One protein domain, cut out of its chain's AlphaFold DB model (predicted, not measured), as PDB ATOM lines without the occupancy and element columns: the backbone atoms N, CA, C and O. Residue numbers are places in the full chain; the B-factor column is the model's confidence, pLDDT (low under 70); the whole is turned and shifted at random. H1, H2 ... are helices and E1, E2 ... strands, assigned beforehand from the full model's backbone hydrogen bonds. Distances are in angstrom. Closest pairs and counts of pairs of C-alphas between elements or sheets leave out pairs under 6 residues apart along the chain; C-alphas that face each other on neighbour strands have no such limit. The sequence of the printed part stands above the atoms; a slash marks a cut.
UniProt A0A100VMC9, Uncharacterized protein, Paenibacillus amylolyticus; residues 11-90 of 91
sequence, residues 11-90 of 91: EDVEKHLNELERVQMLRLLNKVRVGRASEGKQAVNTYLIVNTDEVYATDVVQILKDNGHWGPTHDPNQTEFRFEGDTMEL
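Overview. This is residues 11 to 90 of the 91 residues of an uncharacterized protein of Paenibacillus amylolyticus (UniProt A0A100VMC9). An open, strung-out model without a shared core: the long helix H2, with short H1 folded back close to its first end, is strung by residues 39 to 56 to a separate helix H3, and residues 67 to 81 lead on to a small strand hairpin, E1 and E2, whose residues 83 to 88 stick out. The printed part has 80 residues, in the order H1, H2, H3, E1, E2, and is mostly helix, with one antiparallel sheet, E1 - E2. It is extended and elongated, with a radius of gyration of the C-alphas of 19.3 A and spans of 53 by 32 by 29 A.

Along the chain. H1 is residues 11 to 16, 8.5 A long, beginning at C-alpha 11 (13.198, -38.906, 12.797). H2 is residues 19 to 38, 28.9 A, ending at C-alpha 38 (12.036, -42.325, -17.613). H3 is residues 57 to 66, 14.4 A. E1 is residues 82 to 84, 6.4 A, and E2 is residues 87 to 89, 6.2 A, ending at C-alpha 89 (21.493, -3.904, 3.639).

Arrangement. H1 and H2 are close but not clearly touching; their closest C-alphas, of Val 13 and Arg 22, are 7.2 A apart. They run opposite ways at a steep tilt of 54 degrees. H3 touches no helix and is apart from H1, H2 and E2. In H1, H2 and H3 every O i to N i+4 pair is within hydrogen-bond range. E1 and E2 form a hairpin, antiparallel at 148 degrees, with N 89 and O 82 within hydrogen-bond range at 2.8 A and N 84 and O 87 at 3.1 A.

Size, cuts and confidence. The C-alphas farthest apart, of Leu 20 and Gly 85, are 53.1 A apart. The printed part has no cut. The links H2 to H3 and H3 to E1 are long, with 18 and 15 residues. Mean pLDDT of the printed part is 80.6; residue 46, residues 72 to 84 and residues 86 to 90 are under 70.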
ATOM      1  N   GLU A  11      13.755 -39.090  11.447       88.12
ATOM      2  CA  GLU A  11      13.198 -38.906  12.797       88.12
ATOM      3  C   GLU A  11      12.050 -37.889  12.836       88.12
ATOM      4  O   GLU A  11      11.046 -38.123  13.506       88.12
ATOM      5  N   ASP A  12      12.157 -36.793  12.079       89.56
ATOM      6  CA  ASP A  12      11.089 -35.797  11.987       89.56
ATOM      7  C   ASP A  12       9.873 -36.371  11.251       89.56
ATOM      8  O   ASP A  12       8.736 -36.134  11.655       89.56
ATOM      9  N   VAL A  13      10.101 -37.180  10.210       93.31
ATOM     10  CA  VAL A  13       9.033 -37.917   9.515       93.31
ATOM     11  C   VAL A  13       8.306 -38.846  10.484       93.31
ATOM     12  O   VAL A  13       7.082 -38.812  10.551       93.31
ATOM     13  N   GLU A  14       9.040 -39.639  11.264       93.38
ATOM     14  CA  GLU A  14       8.447 -40.590  12.210       93.38
ATOM     15  C   GLU A  14       7.695 -39.906  13.355       93.38
ATOM     16  O   GLU A  14       6.674 -40.415  13.820       93.38
ATOM     17  N   LYS A  15       8.197 -38.751  13.805       95.94
ATOM     18  CA  LYS A  15       7.626 -37.981  14.911       95.94
ATOM     19  C   LYS A  15       6.394 -37.177  14.507       95.94
ATOM     20  O   LYS A  15       5.488 -37.017  15.323       95.94
ATOM     21  N   HIS A  16       6.384 -36.619  13.297       96.50
ATOM     22  CA  HIS A  16       5.386 -35.630  12.889       96.50
ATOM     23  C   HIS A  16       4.344 -36.155  11.902       96.50
ATOM     24  O   HIS A  16       3.279 -35.548  11.815       96.50
ATOM     25  N   LEU A  17       4.613 -37.249  11.185       97.19
ATOM     26  CA  LEU A  17       3.650 -37.840  10.258       97.19
ATOM     27  C   LEU A  17       2.976 -39.071  10.857       97.19
ATOM     28  O   LEU A  17       3.608 -39.932  11.474       97.19
ATOM     29  N   ASN A  18       1.678 -39.198  10.605       97.75
ATOM     30  CA  ASN A  18       0.962 -40.438  10.868       97.75
ATOM     31  C   ASN A  18       1.263 -41.499   9.789       97.75
ATOM     32  O   ASN A  18       1.922 -41.248   8.778       97.75
ATOM     33  N   GLU A  19       0.789 -42.728   9.999       97.25
ATOM     34  CA  GLU A  19       1.035 -43.847   9.078       97.25
ATOM     35  C   GLU A  19       0.570 -43.564   7.643       97.25
ATOM     36  O   GLU A  19       1.319 -43.800   6.693       97.25
ATOM     37  N   LEU A  20      -0.630 -43.004   7.481       97.81
ATOM     38  CA  LEU A  20      -1.173 -42.692   6.162       97.81
ATOM     39  C   LEU A  20      -0.306 -41.651   5.443       97.81
ATOM     40  O   LEU A  20      -0.005 -41.808   4.260       97.81
ATOM     41  N   GLU A  21       0.130 -40.614   6.150       97.88
ATOM     42  CA  GLU A  21       1.005 -39.569   5.615       97.88
ATOM     43  C   GLU A  21       2.377 -40.119   5.212       97.88
ATOM     44  O   GLU A  21       2.862 -39.791   4.126       97.88
ATOM     45  N   ARG A  22       2.965 -41.024   6.007       96.62
ATOM     46  CA  ARG A  22       4.217 -41.723   5.661       96.62
ATOM     47  C   ARG A  22       4.074 -42.539   4.375       96.62
ATOM     48  O   ARG A  22       4.922 -42.451   3.482       96.62
ATOM     49  N   VAL A  23       2.970 -43.271   4.222       96.56
ATOM     50  CA  VAL A  23       2.673 -44.033   2.994       96.56
ATOM     51  C   VAL A  23       2.490 -43.099   1.793       96.56
ATOM     52  O   VAL A  23       3.017 -43.368   0.709       96.56
ATOM     53  N   GLN A  24       1.786 -41.976   1.964       97.44
ATOM     54  CA  GLN A  24       1.622 -40.986   0.896       97.44
ATOM     55  C   GLN A  24       2.952 -40.342   0.502       97.44
ATOM     56  O   GLN A  24       3.224 -40.202  -0.693       97.44
ATOM     57  N   MET A  25       3.804 -40.008   1.472       94.81
ATOM     58  CA  MET A  25       5.143 -39.482   1.221       94.81
ATOM     59  C   MET A  25       5.970 -40.475   0.398       94.81
ATOM     60  O   MET A  25       6.501 -40.104  -0.650       94.81
ATOM     61  N   LEU A  26       6.000 -41.754   0.789       93.31
ATOM     62  CA  LEU A  26       6.703 -42.800   0.040       93.31
ATOM     63  C   LEU A  26       6.170 -42.940  -1.396       93.31
ATOM     64  O   LEU A  26       6.950 -43.042  -2.346       93.31
ATOM     65  N   ARG A  27       4.844 -42.894  -1.576       96.88
ATOM     66  CA  ARG A  27       4.205 -42.931  -2.901       96.88
ATOM     67  C   ARG A  27       4.659 -41.766  -3.784       96.88
ATOM     68  O   ARG A  27       4.980 -41.978  -4.954       96.88
ATOM     69  N   LEU A  28       4.690 -40.547  -3.241       95.06
ATOM     70  CA  LEU A  28       5.111 -39.349  -3.973       95.06
ATOM     71  C   LEU A  28       6.600 -39.403  -4.338       95.06
ATOM     72  O   LEU A  28       6.947 -39.147  -5.492       95.06
ATOM     73  N   LEU A  29       7.463 -39.816  -3.404       92.00
ATOM     74  CA  LEU A  29       8.891 -40.008  -3.666       92.00
ATOM     75  C   LEU A  29       9.119 -41.045  -4.774       92.00
ATOM     76  O   LEU A  29       9.890 -40.798  -5.702       92.00
ATOM     77  N   ASN A  30       8.399 -42.170  -4.750       93.06
ATOM     78  CA  ASN A  30       8.486 -43.184  -5.802       93.06
ATOM     79  C   ASN A  30       8.026 -42.662  -7.168       93.06
ATOM     80  O   ASN A  30       8.675 -42.950  -8.173       93.06
ATOM     81  N   LYS A  31       6.970 -41.842  -7.222       96.00
ATOM     82  CA  LYS A  31       6.531 -41.209  -8.474       96.00
ATOM     83  C   LYS A  31       7.635 -40.338  -9.086       96.00
ATOM     84  O   LYS A  31       7.870 -40.415 -10.290       96.00
ATOM     85  N   VAL A  32       8.345 -39.562  -8.265       92.19
ATOM     86  CA  VAL A  32       9.492 -38.754  -8.719       92.19
ATOM     87  C   VAL A  32      10.630 -39.646  -9.221       92.19
ATOM     88  O   VAL A  32      11.176 -39.382 -10.290       92.19
ATOM     89  N   ARG A  33      10.963 -40.727  -8.500       91.56
ATOM     90  CA  ARG A  33      12.008 -41.685  -8.913       91.56
ATOM     91  C   ARG A  33      11.724 -42.292 -10.287       91.56
ATOM     92  O   ARG A  33      12.622 -42.340 -11.124       91.56
ATOM     93  N   VAL A  34      10.483 -42.723 -10.524       94.69
ATOM     94  CA  VAL A  34      10.050 -43.282 -11.816       94.69
ATOM     95  C   VAL A  34      10.136 -42.228 -12.921       94.69
ATOM     96  O   VAL A  34      10.677 -42.518 -13.984       94.69
ATOM     97  N   GLY A  35       9.686 -40.996 -12.656       95.00
ATOM     98  CA  GLY A  35       9.815 -39.881 -13.601       95.00
ATOM     99  C   GLY A  35      11.270 -39.639 -14.008       95.00
ATOM    100  O   GLY A  35      11.597 -39.679 -15.191       95.00
ATOM    101  N   ARG A  36      12.178 -39.524 -13.031       93.06
ATOM    102  CA  ARG A  36      13.621 -39.374 -13.286       93.06
ATOM    103  C   ARG A  36      14.196 -40.518 -14.120       93.06
ATOM    104  O   ARG A  36      14.945 -40.258 -15.055       93.06
ATOM    105  N   ALA A  37      13.836 -41.760 -13.798       92.44
ATOM    106  CA  ALA A  37      14.297 -42.926 -14.546       92.44
ATOM    107  C   ALA A  37      13.823 -42.887 -16.008       92.44
ATOM    108  O   ALA A  37      14.605 -43.175 -16.909       92.44
ATOM    109  N   SER A  38      12.575 -42.472 -16.253       94.94
ATOM    110  CA  SER A  38      12.036 -42.325 -17.613       94.94
ATOM    111  C   SER A  38      12.724 -41.224 -18.431       94.94
ATOM    112  O   SER A  38      12.763 -41.300 -19.652       94.94
ATOM    113  N   GLU A  39      13.330 -40.243 -17.759       95.44
ATOM    114  CA  GLU A  39      14.162 -39.194 -18.362       95.44
ATOM    115  C   GLU A  39      15.635 -39.624 -18.547       95.44
ATOM    116  O   GLU A  39      16.472 -38.797 -18.905       95.44
ATOM    117  N   GLY A  40      15.991 -40.881 -18.248       91.31
ATOM    118  CA  GLY A  40      17.373 -41.377 -18.304       91.31
ATOM    119  C   GLY A  40      18.280 -40.857 -17.180       91.31
ATOM    120  O   GLY A  40      19.499 -41.004 -17.246       91.31
ATOM    121  N   LYS A  41      17.711 -40.240 -16.138       88.31
ATOM    122  CA  LYS A  41      18.452 -39.722 -14.980       88.31
ATOM    123  C   LYS A  41      18.566 -40.788 -13.893       88.31
ATOM    124  O   LYS A  41      17.731 -41.685 -13.782       88.31
ATOM    125  N   GLN A  42      19.552 -40.636 -13.008       85.31
ATOM    126  CA  GLN A  42      19.648 -41.472 -11.812       85.31
ATOM    127  C   GLN A  42      18.369 -41.333 -10.969       85.31
ATOM    128  O   GLN A  42      17.990 -40.230 -10.559       85.31
ATOM    129  N   ALA A  43      17.694 -42.461 -10.731       79.44
ATOM    130  CA  ALA A  43      16.375 -42.491 -10.099       79.44
ATOM    131  C   ALA A  43      16.406 -41.988  -8.648       79.44
ATOM    132  O   ALA A  43      15.471 -41.328  -8.205       79.44
ATOM    133  N   VAL A  44      17.487 -42.283  -7.920       77.06
ATOM    134  CA  VAL A  44      17.714 -41.845  -6.538       77.06
ATOM    135  C   VAL A  44      18.955 -40.967  -6.510       77.06
ATOM    136  O   VAL A  44      20.048 -41.447  -6.800       77.06
ATOM    137  N   ASN A  45      18.790 -39.697  -6.147       70.06
ATOM    138  CA  ASN A  45      19.933 -38.859  -5.804       70.06
ATOM    139  C   ASN A  45      20.384 -39.217  -4.391       70.06
ATOM    140  O   ASN A  45      19.575 -39.212  -3.464       70.06
ATOM    141  N   THR A  46      21.669 -39.512  -4.242       68.00
ATOM    142  CA  THR A  46      22.298 -39.681  -2.932       68.00
ATOM    143  C   THR A  46      23.017 -38.384  -2.601       68.00
ATOM    144  O   THR A  46      23.771 -37.878  -3.429       68.00
ATOM    145  N   TYR A  47      22.759 -37.835  -1.419       74.00
ATOM    146  CA  TYR A  47      23.409 -36.619  -0.938       74.00
ATOM    147  C   TYR A  47      24.255 -36.960   0.282       74.00
ATOM    148  O   TYR A  47      23.819 -37.717   1.148       74.00
ATOM    149  N   LEU A  48      25.450 -36.381   0.348       71.12
ATOM    150  CA  LEU A  48      26.269 -36.394   1.551       71.12
ATOM    151  C   LEU A  48      25.856 -35.199   2.417       71.12
ATOM    152  O   LEU A  48      25.919 -34.060   1.961       71.12
ATOM    153  N   ILE A  49      25.416 -35.462   3.648       75.00
ATOM    154  CA  ILE A  49      25.139 -34.422   4.646       75.00
ATOM    155  C   ILE A  49      26.343 -34.362   5.580       75.00
ATOM    156  O   ILE A  49      26.757 -35.381   6.128       75.00
ATOM    157  N   VAL A  50      26.901 -33.168   5.747       78.25
ATOM    158  CA  VAL A  50      28.104 -32.923   6.545       78.25
ATOM    159  C   VAL A  50      27.691 -32.079   7.746       78.25
ATOM    160  O   VAL A  50      27.172 -30.980   7.565       78.25
ATOM    161  N   ASN A  51      27.888 -32.595   8.961       77.75
ATOM    162  CA  ASN A  51      27.777 -31.781  10.170       77.75
ATOM    163  C   ASN A  51      28.967 -30.814  10.222       77.75
ATOM    164  O   ASN A  51      30.110 -31.262  10.200       77.75
ATOM    165  N   THR A  52      28.704 -29.509  10.260       80.56
ATOM    166  CA  THR A  52      29.744 -28.472  10.245       80.56
ATOM    167  C   THR A  52      30.416 -28.251  11.595       80.56
ATOM    168  O   THR A  52      31.471 -27.628  11.632       80.56
ATOM    169  N   ASP A  53      29.831 -28.766  12.678       80.62
ATOM    170  CA  ASP A  53      30.372 -28.631  14.036       80.62
ATOM    171  C   ASP A  53      31.497 -29.641  14.326       80.62
ATOM    172  O   ASP A  53      32.193 -29.546  15.335       80.62
ATOM    173  N   GLU A  54      31.681 -30.624  13.443       85.25
ATOM    174  CA  GLU A  54      32.659 -31.696  13.602       85.25
ATOM    175  C   GLU A  54      34.029 -31.319  13.022       85.25
ATOM    176  O   GLU A  54      34.129 -30.642  11.998       85.25
ATOM    177  N   VAL A  55      35.107 -31.843  13.619       88.62
ATOM    178  CA  VAL A  55      36.496 -31.525  13.219       88.62
ATOM    179  C   VAL A  55      36.820 -31.874  11.762       88.62
ATOM    180  O   VAL A  55      37.654 -31.218  11.146       88.62
ATOM    181  N   TYR A  56      36.136 -32.867  11.182       85.94
ATOM    182  CA  TYR A  56      36.321 -33.272   9.784       85.94
ATOM    183  C   TYR A  56      35.663 -32.311   8.781       85.94
ATOM    184  O   TYR A  56      35.894 -32.417   7.575       85.94
ATOM    185  N   ALA A  57      34.803 -31.392   9.232       90.44
ATOM    186  CA  ALA A  57      34.047 -30.519   8.338       90.44
ATOM    187  C   ALA A  57      34.966 -29.616   7.506       90.44
ATOM    188  O   ALA A  57      34.693 -29.365   6.331       90.44
ATOM    189  N   THR A  58      36.077 -29.163   8.095       88.81
ATOM    190  CA  THR A  58      37.059 -28.311   7.414       88.81
ATOM    191  C   THR A  58      37.699 -29.026   6.223       88.81
ATOM    192  O   THR A  58      37.839 -28.421   5.160       88.81
ATOM    193  N   ASP A  59      37.989 -30.321   6.358       92.62
ATOM    194  CA  ASP A  59      38.571 -31.132   5.285       92.62
ATOM    195  C   ASP A  59      37.584 -31.314   4.129       92.62
ATOM    196  O   ASP A  59      37.938 -31.159   2.959       92.62
ATOM    197  N   VAL A  60      36.309 -31.570   4.443       90.00
ATOM    198  CA  VAL A  60      35.262 -31.698   3.421       90.00
ATOM    199  C   VAL A  60      35.065 -30.381   2.669       90.00
ATOM    200  O   VAL A  60      34.972 -30.380   1.441       90.00
ATOM    201  N   VAL A  61      35.057 -29.249   3.379       88.06
ATOM    202  CA  VAL A  61      34.997 -27.917   2.758       88.06
ATOM    203  C   VAL A  61      36.182 -27.691   1.822       88.06
ATOM    204  O   VAL A  61      35.990 -27.157   0.728       88.06
ATOM    205  N   GLN A  62      37.390 -28.100   2.213       91.12
ATOM    206  CA  GLN A  62      38.575 -27.946   1.372       91.12
ATOM    207  C   GLN A  62      38.458 -28.758   0.078       91.12
ATOM    208  O   GLN A  62      38.641 -28.199  -1.001       91.12
ATOM    209  N   ILE A  63      38.024 -30.019   0.162       91.19
ATOM    210  CA  ILE A  63      37.772 -30.860  -1.020       91.19
ATOM    211  C   ILE A  63      36.764 -30.191  -1.966       91.19
ATOM    212  O   ILE A  63      36.956 -30.181  -3.184       91.19
ATOM    213  N   LEU A  64      35.684 -29.614  -1.430       88.38
ATOM    214  CA  LEU A  64      34.676 -28.936  -2.247       88.38
ATOM    215  C   LEU A  64      35.224 -27.659  -2.906       88.38
ATOM    216  O   LEU A  64      34.899 -27.401  -4.066       88.38
ATOM    217  N   LYS A  65      36.069 -26.884  -2.210       86.44
ATOM    218  CA  LYS A  65      36.761 -25.713  -2.779       86.44
ATOM    219  C   LYS A  65      37.678 -26.109  -3.929       86.44
ATOM    220  O   LYS A  65      37.598 -25.500  -4.992       86.44
ATOM    221  N   ASP A  66      38.478 -27.154  -3.740       91.25
ATOM    222  CA  ASP A  66      39.446 -27.628  -4.735       91.25
ATOM    223  C   ASP A  66      38.766 -28.090  -6.036       91.25
ATOM    224  O   ASP A  66      39.352 -28.009  -7.113       91.25
ATOM    225  N   ASN A  67      37.501 -28.515  -5.954       88.00
ATOM    226  CA  ASN A  67      36.687 -28.918  -7.102       88.00
ATOM    227  C   ASN A  67      35.763 -27.803  -7.635       88.00
ATOM    228  O   ASN A  67      34.923 -28.062  -8.494       88.00
ATOM    229  N   GLY A  68      35.869 -26.565  -7.136       82.88
ATOM    230  CA  GLY A  68      35.021 -25.448  -7.576       82.88
ATOM    231  C   GLY A  68      33.541 -25.597  -7.196       82.88
ATOM    232  O   GLY A  68      32.670 -24.984  -7.811       82.88
ATOM    233  N   HIS A  69      33.242 -26.415  -6.187       80.25
ATOM    234  CA  HIS A  69      31.892 -26.689  -5.688       80.25
ATOM    235  C   HIS A  69      31.589 -25.988  -4.353       80.25
ATOM    236  O   HIS A  69      30.558 -26.255  -3.738       80.25
ATOM    237  N   TRP A  70      32.466 -25.086  -3.900       78.69
ATOM    238  CA  TRP A  70      32.305 -24.316  -2.668       78.69
ATOM    239  C   TRP A  70      32.669 -22.845  -2.868       78.69
ATOM    240  O   TRP A  70      33.705 -22.531  -3.449       78.69
ATOM    241  N   GLY A  71      31.840 -21.944  -2.337       70.38
ATOM    242  CA  GLY A  71      31.984 -20.493  -2.477       70.38
ATOM    243  C   GLY A  71      30.635 -19.812  -2.731       70.38
ATOM    244  O   GLY A  71      29.617 -20.502  -2.826       70.38
ATOM    245  N   PRO A  72      30.596 -18.471  -2.823       62.53
ATOM    246  CA  PRO A  72      29.374 -17.745  -3.144       62.53
ATOM    247  C   PRO A  72      28.910 -18.118  -4.555       62.53
ATOM    248  O   PRO A  72      29.482 -17.698  -5.559       62.53
ATOM    249  N   THR A  73      27.874 -18.946  -4.636       58.91
ATOM    250  CA  THR A  73      27.155 -19.170  -5.885       58.91
ATOM    251  C   THR A  73      26.210 -18.002  -6.082       58.91
ATOM    252  O   THR A  73      25.272 -17.860  -5.297       58.91
ATOM    253  N   HIS A  74      26.435 -17.200  -7.122       54.66
ATOM    254  CA  HIS A  74      25.452 -16.206  -7.519       54.66
ATOM    255  C   HIS A  74      24.183 -16.935  -7.962       54.66
ATOM    256  O   HIS A  74      24.157 -17.589  -9.010       54.66
ATOM    257  N   ASP A  75      23.145 -16.877  -7.136       54.91
ATOM    258  CA  ASP A  75      21.823 -17.324  -7.533       54.91
ATOM    259  C   ASP A  75      20.985 -16.094  -7.858       54.91
ATOM    260  O   ASP A  75      20.550 -15.412  -6.934       54.91
ATOM    261  N   PRO A  76      20.645 -15.846  -9.135       55.53
ATOM    262  CA  PRO A  76      19.814 -14.702  -9.513       55.53
ATOM    263  C   PRO A  76      18.398 -14.762  -8.908       55.53
ATOM    264  O   PRO A  76      17.597 -13.850  -9.084       55.53
ATOM    265  N   ASN A  77      18.062 -15.861  -8.228       53.84
ATOM    266  CA  ASN A  77      16.793 -16.090  -7.559       53.84
ATOM    267  C   ASN A  77      16.883 -16.108  -6.027       53.84
ATOM    268  O   ASN A  77      15.840 -16.307  -5.396       53.84
ATOM    269  N   GLN A  78      18.076 -15.946  -5.450       48.12
ATOM    270  CA  GLN A  78      18.289 -15.855  -4.013       48.12
ATOM    271  C   GLN A  78      18.601 -14.406  -3.678       48.12
ATOM    272  O   GLN A  78      19.411 -13.750  -4.324       48.12
ATOM    273  N   THR A  79      17.918 -13.901  -2.667       51.28
ATOM    274  CA  THR A  79      18.202 -12.588  -2.119       51.28
ATOM    275  C   THR A  79      19.577 -12.622  -1.456       51.28
ATOM    276  O   THR A  79      19.755 -13.282  -0.434       51.28
ATOM    277  N   GLU A  80      20.554 -11.953  -2.061       49.62
ATOM    278  CA  GLU A  80      21.895 -11.796  -1.501       49.62
ATOM    279  C   GLU A  80      21.938 -10.541  -0.623       49.62
ATOM    280  O   GLU A  80      21.451  -9.481  -1.019       49.62
ATOM    281  N   PHE A  81      22.523 -10.662   0.569       53.47
ATOM    282  CA  PHE A  81      22.824  -9.513   1.419       53.47
ATOM    283  C   PHE A  81      23.851  -8.636   0.711       53.47
ATOM    284  O   PHE A  81      24.884  -9.136   0.255       53.47
ATOM    285  N   ARG A  82      23.585  -7.332   0.636       55.94
ATOM    286  CA  ARG A  82      24.568  -6.364   0.153       55.94
ATOM    287  C   ARG A  82      25.225  -5.703   1.351       55.94
ATOM    288  O   ARG A  82      24.554  -5.294   2.291       55.94
ATOM    289  N   PHE A  83      26.546  -5.627   1.313       49.22
ATOM    290  CA  PHE A  83      27.321  -4.875   2.288       49.22
ATOM    291  C   PHE A  83      27.828  -3.607   1.599       49.22
ATOM    292  O   PHE A  83      28.623  -3.700   0.663       49.22
ATOM    293  N   GLU A  84      27.362  -2.440   2.046       57.81
ATOM    294  CA  GLU A  84      27.960  -1.143   1.707       57.81
ATOM    295  C   GLU A  84      28.709  -0.613   2.938       57.81
ATOM    296  O   GLU A  84      28.120  -0.148   3.915       57.81
ATOM    297  N   GLY A  85      30.041  -0.727   2.913       74.44
ATOM    298  CA  GLY A  85      30.880  -0.412   4.073       74.44
ATOM    299  C   GLY A  85      30.586  -1.345   5.254       74.44
ATOM    300  O   GLY A  85      30.573  -2.561   5.087       74.44
ATOM    301  N   ASP A  86      30.326  -0.771   6.431       69.50
ATOM    302  CA  ASP A  86      29.961  -1.515   7.652       69.50
ATOM    303  C   ASP A  86      28.446  -1.761   7.786       69.50
ATOM    304  O   ASP A  86      27.978  -2.276   8.804       69.50
ATOM    305  N   THR A  87      27.656  -1.382   6.777       47.25
ATOM    306  CA  THR A  87      26.195  -1.492   6.821       47.25
ATOM    307  C   THR A  87      25.736  -2.693   6.002       47.25
ATOM    308  O   THR A  87      26.033  -2.810   4.814       47.25
ATOM    309  N   MET A  88      25.011  -3.604   6.657       49.72
ATOM    310  CA  MET A  88      24.358  -4.736   6.004       49.72
ATOM    311  C   MET A  88      22.972  -4.300   5.540       49.72
ATOM    312  O   MET A  88      22.080  -4.077   6.360       49.72
ATOM    313  N   GLU A  89      22.790  -4.190   4.230       51.66
ATOM    314  CA  GLU A  89      21.493  -3.904   3.639       51.66
ATOM    315  C   GLU A  89      20.742  -5.210   3.374       51.66
ATOM    316  O   GLU A  89      21.143  -6.065   2.574       51.66
ATOM    317  N   LEU A  90      19.633  -5.353   4.096       46.50
ATOM    318  CA  LEU A  90      18.546  -6.255   3.753       46.50
ATOM    319  C   LEU A  90      17.708  -5.585   2.654       46.50
ATOM    320  O   LEU A  90      17.475  -4.379   2.752       46.50
TER     321      LEU A  90